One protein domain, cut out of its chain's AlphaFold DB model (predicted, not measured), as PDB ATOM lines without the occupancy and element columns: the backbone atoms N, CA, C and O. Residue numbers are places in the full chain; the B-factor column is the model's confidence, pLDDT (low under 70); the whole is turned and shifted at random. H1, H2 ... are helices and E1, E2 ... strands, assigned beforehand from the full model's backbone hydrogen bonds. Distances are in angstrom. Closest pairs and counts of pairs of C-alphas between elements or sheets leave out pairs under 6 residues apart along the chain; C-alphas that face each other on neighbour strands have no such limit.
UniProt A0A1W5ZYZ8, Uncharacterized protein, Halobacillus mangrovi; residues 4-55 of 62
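This is residues 4 to 55 of the 62 residues of an uncharacterized protein of Halobacillus mangrovi (UniProt A0A1W5ZYZ8). Two helices, H1 and H2, pack on each other at a steep angle and run opposite ways, and a small two-stranded hairpin, E1 and E2, caps the end where H1 finishes and H2 starts. E1 is near residues 11 to 16 of H1, and E2 is near residues 41 to 44 of H2. The printed part has 52 residues with two named helices and two named strands, in the order H1, E1, E2, H2, and the sheet, of order E1 - E2, is antiparallel. The class is mostly helix. The whole is compact, with a radius of gyration of the C-alphas of 10.1 A, and rounded, with spans of 28 by 21 by 15 A.

H1 is residues 4 to 16, 18.1 A from first to last C-alpha; it begins at C-alpha 4 (-0.177, -22.851, 0.974). A short link of 9 residues leads to the strand E1, residues 26 to 28, 6.5 A long, with C-alpha 26 at (5.695, -23.334, 19.024). A tight link of 2 residues leads to the strand E2, residues 31 to 33, also 6.5 A long. After a short link of 7 residues comes H2, residues 41 to 55, the longest helix at 21.5 A, which ends at C-alpha 55 (-8.591, -32.641, 7.115).

H1 and H2 touch, with the C-alphas of Thr 7 and Leu 49 the closest at 5.7 A. H2 touches H1 with residues 45 to 49 alone. Their lines stand at a steep tilt of 51 degrees, and they run opposite ways. In both helices every O i to N i+4 pair is within hydrogen-bond range. The closest C-alphas of H1 and E1 are those of Leu 14 and Tyr 27, 5.8 A apart. E1 and E2 form a hairpin, antiparallel at 135 degrees between their directions; the C-alphas of residues 27 and 32 face each other at 4.5 A. N 26 and O 33 are 2.9 A apart and N 31 and O 28 are 3.0 A apart, both within hydrogen-bond range. Residues 32 to 33 of E2 also form a short antiparallel pairing with residues 38 to 39. The closest C-alphas of E2 and H2 are those of Phe 32 and Asp 41, 6.8 A apart. H1 and E2 are apart, and so are E1 and H2.

The two C-alphas farthest apart are those of Gln 29 and Leu 55, at 30.3 A, while the first and last printed C-alphas, of Met 4 and Leu 55, are 14.3 A apart. The printed part has no cut and no long link. Its mean pLDDT is 96.0, and no printed residue is under 70.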
ATOM      1  N   MET A   4      -1.409 -23.600   0.762       93.50
ATOM      2  CA  MET A   4      -0.177 -22.851   0.974       93.50
ATOM      3  C   MET A   4      -0.447 -21.515   1.664       93.50
ATOM      4  O   MET A   4       0.250 -21.181   2.611       93.50
ATOM      5  N   GLU A   5      -1.501 -20.791   1.279       96.12
ATOM      6  CA  GLU A   5      -1.877 -19.536   1.947       96.12
ATOM      7  C   GLU A   5      -2.273 -19.758   3.414       96.12
ATOM      8  O   GLU A   5      -1.839 -19.015   4.290       96.12
ATOM      9  N   LYS A   6      -3.045 -20.815   3.709       95.62
ATOM     10  CA  LYS A   6      -3.379 -21.176   5.099       95.62
ATOM     11  C   LYS A   6      -2.137 -21.558   5.902       95.62
ATOM     12  O   LYS A   6      -2.022 -21.180   7.061       95.62
ATOM     13  N   THR A   7      -1.218 -22.292   5.281       96.94
ATOM     14  CA  THR A   7       0.046 -22.705   5.897       96.94
ATOM     15  C   THR A   7       0.917 -21.492   6.217       96.94
ATOM     16  O   THR A   7       1.377 -21.364   7.345       96.94
ATOM     17  N   ASN A   8       1.081 -20.566   5.264       96.75
ATOM     18  CA  ASN A   8       1.814 -19.313   5.467       96.75
ATOM     19  C   ASN A   8       1.237 -18.518   6.629       96.75
ATOM     20  O   ASN A   8       1.986 -18.082   7.494       96.75
ATOM     21  N   LYS A   9      -0.092 -18.400   6.679       97.94
ATOM     22  CA  LYS A   9      -0.764 -17.668   7.744       97.94
ATOM     23  C   LYS A   9      -0.473 -18.265   9.123       97.94
ATOM     24  O   LYS A   9      -0.163 -17.529  10.044       97.94
ATOM     25  N   VAL A  10      -0.534 -19.591   9.271       97.50
ATOM     26  CA  VAL A  10      -0.198 -20.241  10.550       97.50
ATOM     27  C   VAL A  10       1.268 -20.006  10.921       97.50
ATOM     28  O   VAL A  10       1.545 -19.717  12.078       97.50
ATOM     29  N   MET A  11       2.192 -20.100   9.958       97.88
ATOM     30  CA  MET A  11       3.610 -19.804  10.202       97.88
ATOM     31  C   MET A  11       3.807 -18.362  10.686       97.88
ATOM     32  O   MET A  11       4.491 -18.144  11.679       97.88
ATOM     33  N   GLU A  12       3.179 -17.388  10.023       97.88
ATOM     34  CA  GLU A  12       3.231 -15.972  10.407       97.88
ATOM     35  C   GLU A  12       2.655 -15.741  11.807       97.88
ATOM     36  O   GLU A  12       3.296 -15.075  12.613       97.88
ATOM     37  N   GLU A  13       1.497 -16.333  12.116       98.19
ATOM     38  CA  GLU A  13       0.863 -16.237  13.435       98.19
ATOM     39  C   GLU A  13       1.753 -16.828  14.546       98.19
ATOM     40  O   GLU A  13       1.790 -16.289  15.651       98.19
ATOM     41  N   LEU A  14       2.467 -17.928  14.276       97.56
ATOM     42  CA  LEU A  14       3.414 -18.521  15.230       97.56
ATOM     43  C   LEU A  14       4.622 -17.606  15.454       97.56
ATOM     44  O   LEU A  14       4.987 -17.342  16.596       97.56
ATOM     45  N   ILE A  15       5.214 -17.092  14.373       96.94
ATOM     46  CA  ILE A  15       6.410 -16.241  14.433       96.94
ATOM     47  C   ILE A  15       6.110 -14.899  15.110       96.94
ATOM     48  O   ILE A  15       6.921 -14.404  15.891       96.94
ATOM     49  N   SER A  16       4.942 -14.309  14.839       96.88
ATOM     50  CA  SER A  16       4.513 -13.047  15.450       96.88
ATOM     51  C   SER A  16       4.056 -13.200  16.904       96.88
ATOM     52  O   SER A  16       3.895 -12.198  17.604       96.88
ATOM     53  N   GLY A  17       3.833 -14.436  17.363       95.50
ATOM     54  CA  GLY A  17       3.268 -14.732  18.675       95.50
ATOM     55  C   GLY A  17       1.758 -14.489  18.778       95.50
ATOM     56  O   GLY A  17       1.200 -14.633  19.866       95.50
ATOM     57  N   GLU A  18       1.069 -14.163  17.675       97.38
ATOM     58  CA  GLU A  18      -0.403 -14.117  17.623       97.38
ATOM     59  C   GLU A  18      -1.022 -15.489  17.927       97.38
ATOM     60  O   GLU A  18      -2.107 -15.591  18.508       97.38
ATOM     61  N   ARG A  19      -0.307 -16.557  17.567       97.06
ATOM     62  CA  ARG A  19      -0.599 -17.940  17.921       97.06
ATOM     63  C   ARG A  19       0.556 -18.486  18.750       97.06
ATOM     64  O   ARG A  19       1.686 -18.533  18.291       97.06
ATOM     65  N   SER A  20       0.253 -18.985  19.946       96.31
ATOM     66  CA  SER A  20       1.274 -19.576  20.820       96.31
ATOM     67  C   SER A  20       1.792 -20.929  20.326       96.31
ATOM     68  O   SER A  20       2.961 -21.243  20.529       96.31
ATOM     69  N   GLN A  21       0.933 -21.740  19.698       96.81
ATOM     70  CA  GLN A  21       1.290 -23.077  19.219       96.81
ATOM     71  C   GLN A  21       0.371 -23.596  18.102       96.81
ATOM     72  O   GLN A  21      -0.785 -23.174  17.960       96.81
ATOM     73  N   PHE A  22       0.869 -24.568  17.338       96.56
ATOM     74  CA  PHE A  22       0.117 -25.355  16.366       96.56
ATOM     75  C   PHE A  22       0.543 -26.828  16.432       96.56
ATOM     76  O   PHE A  22       1.674 -27.182  16.101       96.56
ATOM     77  N   GLY A  23      -0.377 -27.709  16.835       94.25
ATOM     78  CA  GLY A  23      -0.002 -29.076  17.202       94.25
ATOM     79  C   GLY A  23       0.942 -29.041  18.403       94.25
ATOM     80  O   GLY A  23       0.618 -28.396  19.398       94.25
ATOM     81  N   ASN A  24       2.102 -29.687  18.277       94.19
ATOM     82  CA  ASN A  24       3.156 -29.633  19.290       94.19
ATOM     83  C   ASN A  24       4.158 -28.497  19.047       94.19
ATOM     84  O   ASN A  24       4.976 -28.237  19.913       94.19
ATOM     85  N   TYR A  25       4.101 -27.816  17.899       96.81
ATOM     86  CA  TYR A  25       5.090 -26.804  17.542       96.81
ATOM     87  C   TYR A  25       4.726 -25.431  18.099       96.81
ATOM     88  O   TYR A  25       3.580 -24.984  18.010       96.81
ATOM     89  N   SER A  26       5.734 -24.734  18.603       97.31
ATOM     90  CA  SER A  26       5.695 -23.334  19.024       97.31
ATOM     91  C   SER A  26       6.913 -22.598  18.468       97.31
ATOM     92  O   SER A  26       7.852 -23.233  17.987       97.31
ATOM     93  N   TYR A  27       6.892 -21.266  18.508       97.44
ATOM     94  CA  TYR A  27       8.034 -20.445  18.110       97.44
ATOM     95  C   TYR A  27       8.645 -19.777  19.342       97.44
ATOM     96  O   TYR A  27       7.968 -19.044  20.066       97.44
ATOM     97  N   HIS A  28       9.923 -20.044  19.603       93.75
ATOM     98  CA  HIS A  28      10.648 -19.516  20.755       93.75
ATOM     99  C   HIS A  28      12.070 -19.135  20.354       93.75
ATOM    100  O   HIS A  28      12.721 -19.875  19.634       93.75
ATOM    101  N   GLN A  29      12.569 -17.985  20.819       88.94
ATOM    102  CA  GLN A  29      13.952 -17.535  20.561       88.94
ATOM    103  C   GLN A  29      14.377 -17.613  19.082       88.94
ATOM    104  O   GLN A  29      15.500 -17.986  18.761       88.94
ATOM    105  N   SER A  30      13.476 -17.217  18.180       92.62
ATOM    106  CA  SER A  30      13.702 -17.221  16.731       92.62
ATOM    107  C   SER A  30      13.863 -18.609  16.089       92.62
ATOM    108  O   SER A  30      14.343 -18.699  14.961       92.62
ATOM    109  N   THR A  31      13.441 -19.677  16.769       96.25
ATOM    110  CA  THR A  31      13.423 -21.047  16.244       96.25
ATOM    111  C   THR A  31      12.088 -21.729  16.545       96.25
ATOM    112  O   THR A  31      11.363 -21.338  17.469       96.25
ATOM    113  N   PHE A  32      11.727 -22.739  15.755       97.75
ATOM    114  CA  PHE A  32      10.587 -23.589  16.077       97.75
ATOM    115  C   PHE A  32      11.012 -24.714  17.012       97.75
ATOM    116  O   PHE A  32      12.093 -25.272  16.878       97.75
ATOM    117  N   THR A  33      10.141 -25.077  17.947       96.94
ATOM    118  CA  THR A  33      10.399 -26.169  18.889       96.94
ATOM    119  C   THR A  33       9.110 -26.864  19.299       96.94
ATOM    120  O   THR A  33       8.044 -26.240  19.346       96.94
ATOM    121  N   ASP A  34       9.213 -28.149  19.626       95.31
ATOM    122  CA  ASP A  34       8.161 -28.917  20.295       95.31
ATOM    123  C   ASP A  34       8.342 -29.000  21.826       95.31
ATOM    124  O   ASP A  34       7.584 -29.674  22.525       95.31
ATOM    125  N   GLY A  35       9.352 -28.299  22.353       93.56
ATOM    126  CA  GLY A  35       9.772 -28.342  23.750       93.56
ATOM    127  C   GLY A  35      10.834 -29.401  24.063       93.56
ATOM    128  O   GLY A  35      11.331 -29.417  25.190       93.56
ATOM    129  N   GLN A  36      11.198 -30.261  23.106       94.75
ATOM    130  CA  GLN A  36      12.283 -31.240  23.230       94.75
ATOM    131  C   GLN A  36      13.422 -30.955  22.254       94.75
ATOM    132  O   GLN A  36      14.584 -30.986  22.660       94.75
ATOM    133  N   GLU A  37      13.095 -30.655  20.999       95.62
ATOM    134  CA  GLU A  37      14.072 -30.348  19.954       95.62
ATOM    135  C   GLU A  37      13.700 -29.085  19.165       95.62
ATOM    136  O   GLU A  37      12.597 -28.539  19.287       95.62
ATOM    137  N   GLU A  38      14.670 -28.571  18.411       97.12
ATOM    138  CA  GLU A  38      14.494 -27.442  17.500       97.12
ATOM    139  C   GLU A  38      14.248 -27.957  16.081       97.12
ATOM    140  O   GLU A  38      14.822 -28.968  15.678       97.12
ATOM    141  N   PHE A  39      13.418 -27.245  15.323       96.94
ATOM    142  CA  PHE A  39      13.003 -27.634  13.978       96.94
ATOM    143  C   PHE A  39      13.243 -26.508  12.987       96.94
ATOM    144  O   PHE A  39      13.052 -25.328  13.299       96.94
ATOM    145  N   GLU A  40      13.579 -26.877  11.754       96.62
ATOM    146  CA  GLU A  40      13.660 -25.903  10.674       96.62
ATOM    147  C   GLU A  40      12.256 -25.493  10.198       96.62
ATOM    148  O   GLU A  40      11.309 -26.285  10.168       96.62
ATOM    149  N   ASP A  41      12.122 -24.245   9.738       95.50
ATOM    150  CA  ASP A  41      10.862 -23.677   9.242       95.50
ATOM    151  C   ASP A  41      10.143 -24.567   8.216       95.50
ATOM    152  O   ASP A  41       8.909 -24.595   8.158       95.50
ATOM    153  N   TRP A  42      10.896 -25.270   7.359       95.69
ATOM    154  CA  TRP A  42      10.312 -26.103   6.309       95.69
ATOM    155  C   TRP A  42       9.643 -27.364   6.867       95.69
ATOM    156  O   TRP A  42       8.624 -27.779   6.313       95.69
ATOM    157  N   GLU A  43      10.145 -27.930   7.966       96.69
ATOM    158  CA  GLU A  43       9.579 -29.124   8.606       96.69
ATOM    159  C   GLU A  43       8.209 -28.801   9.203       96.69
ATOM    160  O   GLU A  43       7.203 -29.453   8.899       96.69
ATOM    161  N   VAL A  44       8.141 -27.708   9.966       97.00
ATOM    162  CA  VAL A  44       6.898 -27.213  10.573       97.00
ATOM    163  C   VAL A  44       5.882 -26.837   9.496       97.00
ATOM    164  O   VAL A  44       4.699 -27.179   9.574       97.00
ATOM    165  N   ARG A  45       6.347 -26.199   8.420       97.25
ATOM    166  CA  ARG A  45       5.523 -25.856   7.258       97.25
ATOM    167  C   ARG A  45       4.965 -27.096   6.555       97.25
ATOM    168  O   ARG A  45       3.790 -27.090   6.185       97.25
ATOM    169  N   GLN A  46       5.756 -28.159   6.386       97.19
ATOM    170  CA  GLN A  46       5.264 -29.426   5.835       97.19
ATOM    171  C   GLN A  46       4.227 -30.081   6.751       97.19
ATOM    172  O   GLN A  46       3.198 -30.552   6.260       97.19
ATOM    173  N   PHE A  47       4.445 -30.065   8.067       96.69
ATOM    174  CA  PHE A  47       3.477 -30.574   9.038       96.69
ATOM    175  C   PHE A  47       2.125 -29.850   8.937       96.69
ATOM    176  O   PHE A  47       1.079 -30.492   8.791       96.69
ATOM    177  N   ILE A  48       2.132 -28.513   8.947       97.19
ATOM    178  CA  ILE A  48       0.915 -27.694   8.839       97.19
ATOM    179  C   ILE A  48       0.196 -27.948   7.504       97.19
ATOM    180  O   ILE A  48      -1.030 -28.103   7.470       97.19
ATOM    181  N   LEU A  49       0.941 -28.031   6.399       96.94
ATOM    182  CA  LEU A  49       0.371 -28.329   5.087       96.94
ATOM    183  C   LEU A  49      -0.330 -29.696   5.082       96.94
ATOM    184  O   LEU A  49      -1.488 -29.804   4.662       96.94
ATOM    185  N   ASN A  50       0.344 -30.726   5.598       96.38
ATOM    186  CA  ASN A  50      -0.192 -32.084   5.689       96.38
ATOM    187  C   ASN A  50      -1.437 -32.156   6.577       96.38
ATOM    188  O   ASN A  50      -2.377 -32.889   6.253       96.38
ATOM    189  N   HIS A  51      -1.493 -31.363   7.649       95.62
ATOM    190  CA  HIS A  51      -2.680 -31.248   8.489       95.62
ATOM    191  C   HIS A  51      -3.896 -30.772   7.680       95.62
ATOM    192  O   HIS A  51      -4.955 -31.406   7.714       95.62
ATOM    193  N   PHE A  52      -3.754 -29.699   6.894       94.44
ATOM    194  CA  PHE A  52      -4.870 -29.184   6.097       94.44
ATOM    195  C   PHE A  52      -5.303 -30.132   4.973       94.44
ATOM    196  O   PHE A  52      -6.507 -30.275   4.745       94.44
ATOM    197  N   LEU A  53      -4.355 -30.794   4.304       94.00
ATOM    198  CA  LEU A  53      -4.654 -31.796   3.276       94.00
ATOM    199  C   LEU A  53      -5.402 -32.999   3.866       94.00
ATOM    200  O   LEU A  53      -6.407 -33.448   3.313       94.00
ATOM    201  N   THR A  54      -4.960 -33.489   5.027       93.69
ATOM    202  CA  THR A  54      -5.603 -34.609   5.728       93.69
ATOM    203  C   THR A  54      -7.029 -34.268   6.146       93.69
ATOM    204  O   THR A  54      -7.945 -35.054   5.905       93.69
ATOM    205  N   LEU A  55      -7.251 -33.081   6.721       90.38
ATOM    206  CA  LEU A  55      -8.591 -32.641   7.115       90.38
ATOM    207  C   LEU A  55      -9.556 -32.544   5.929       90.38
ATOM    208  O   LEU A  55     -10.738 -32.847   6.087       90.38
TER     209      LEU A  55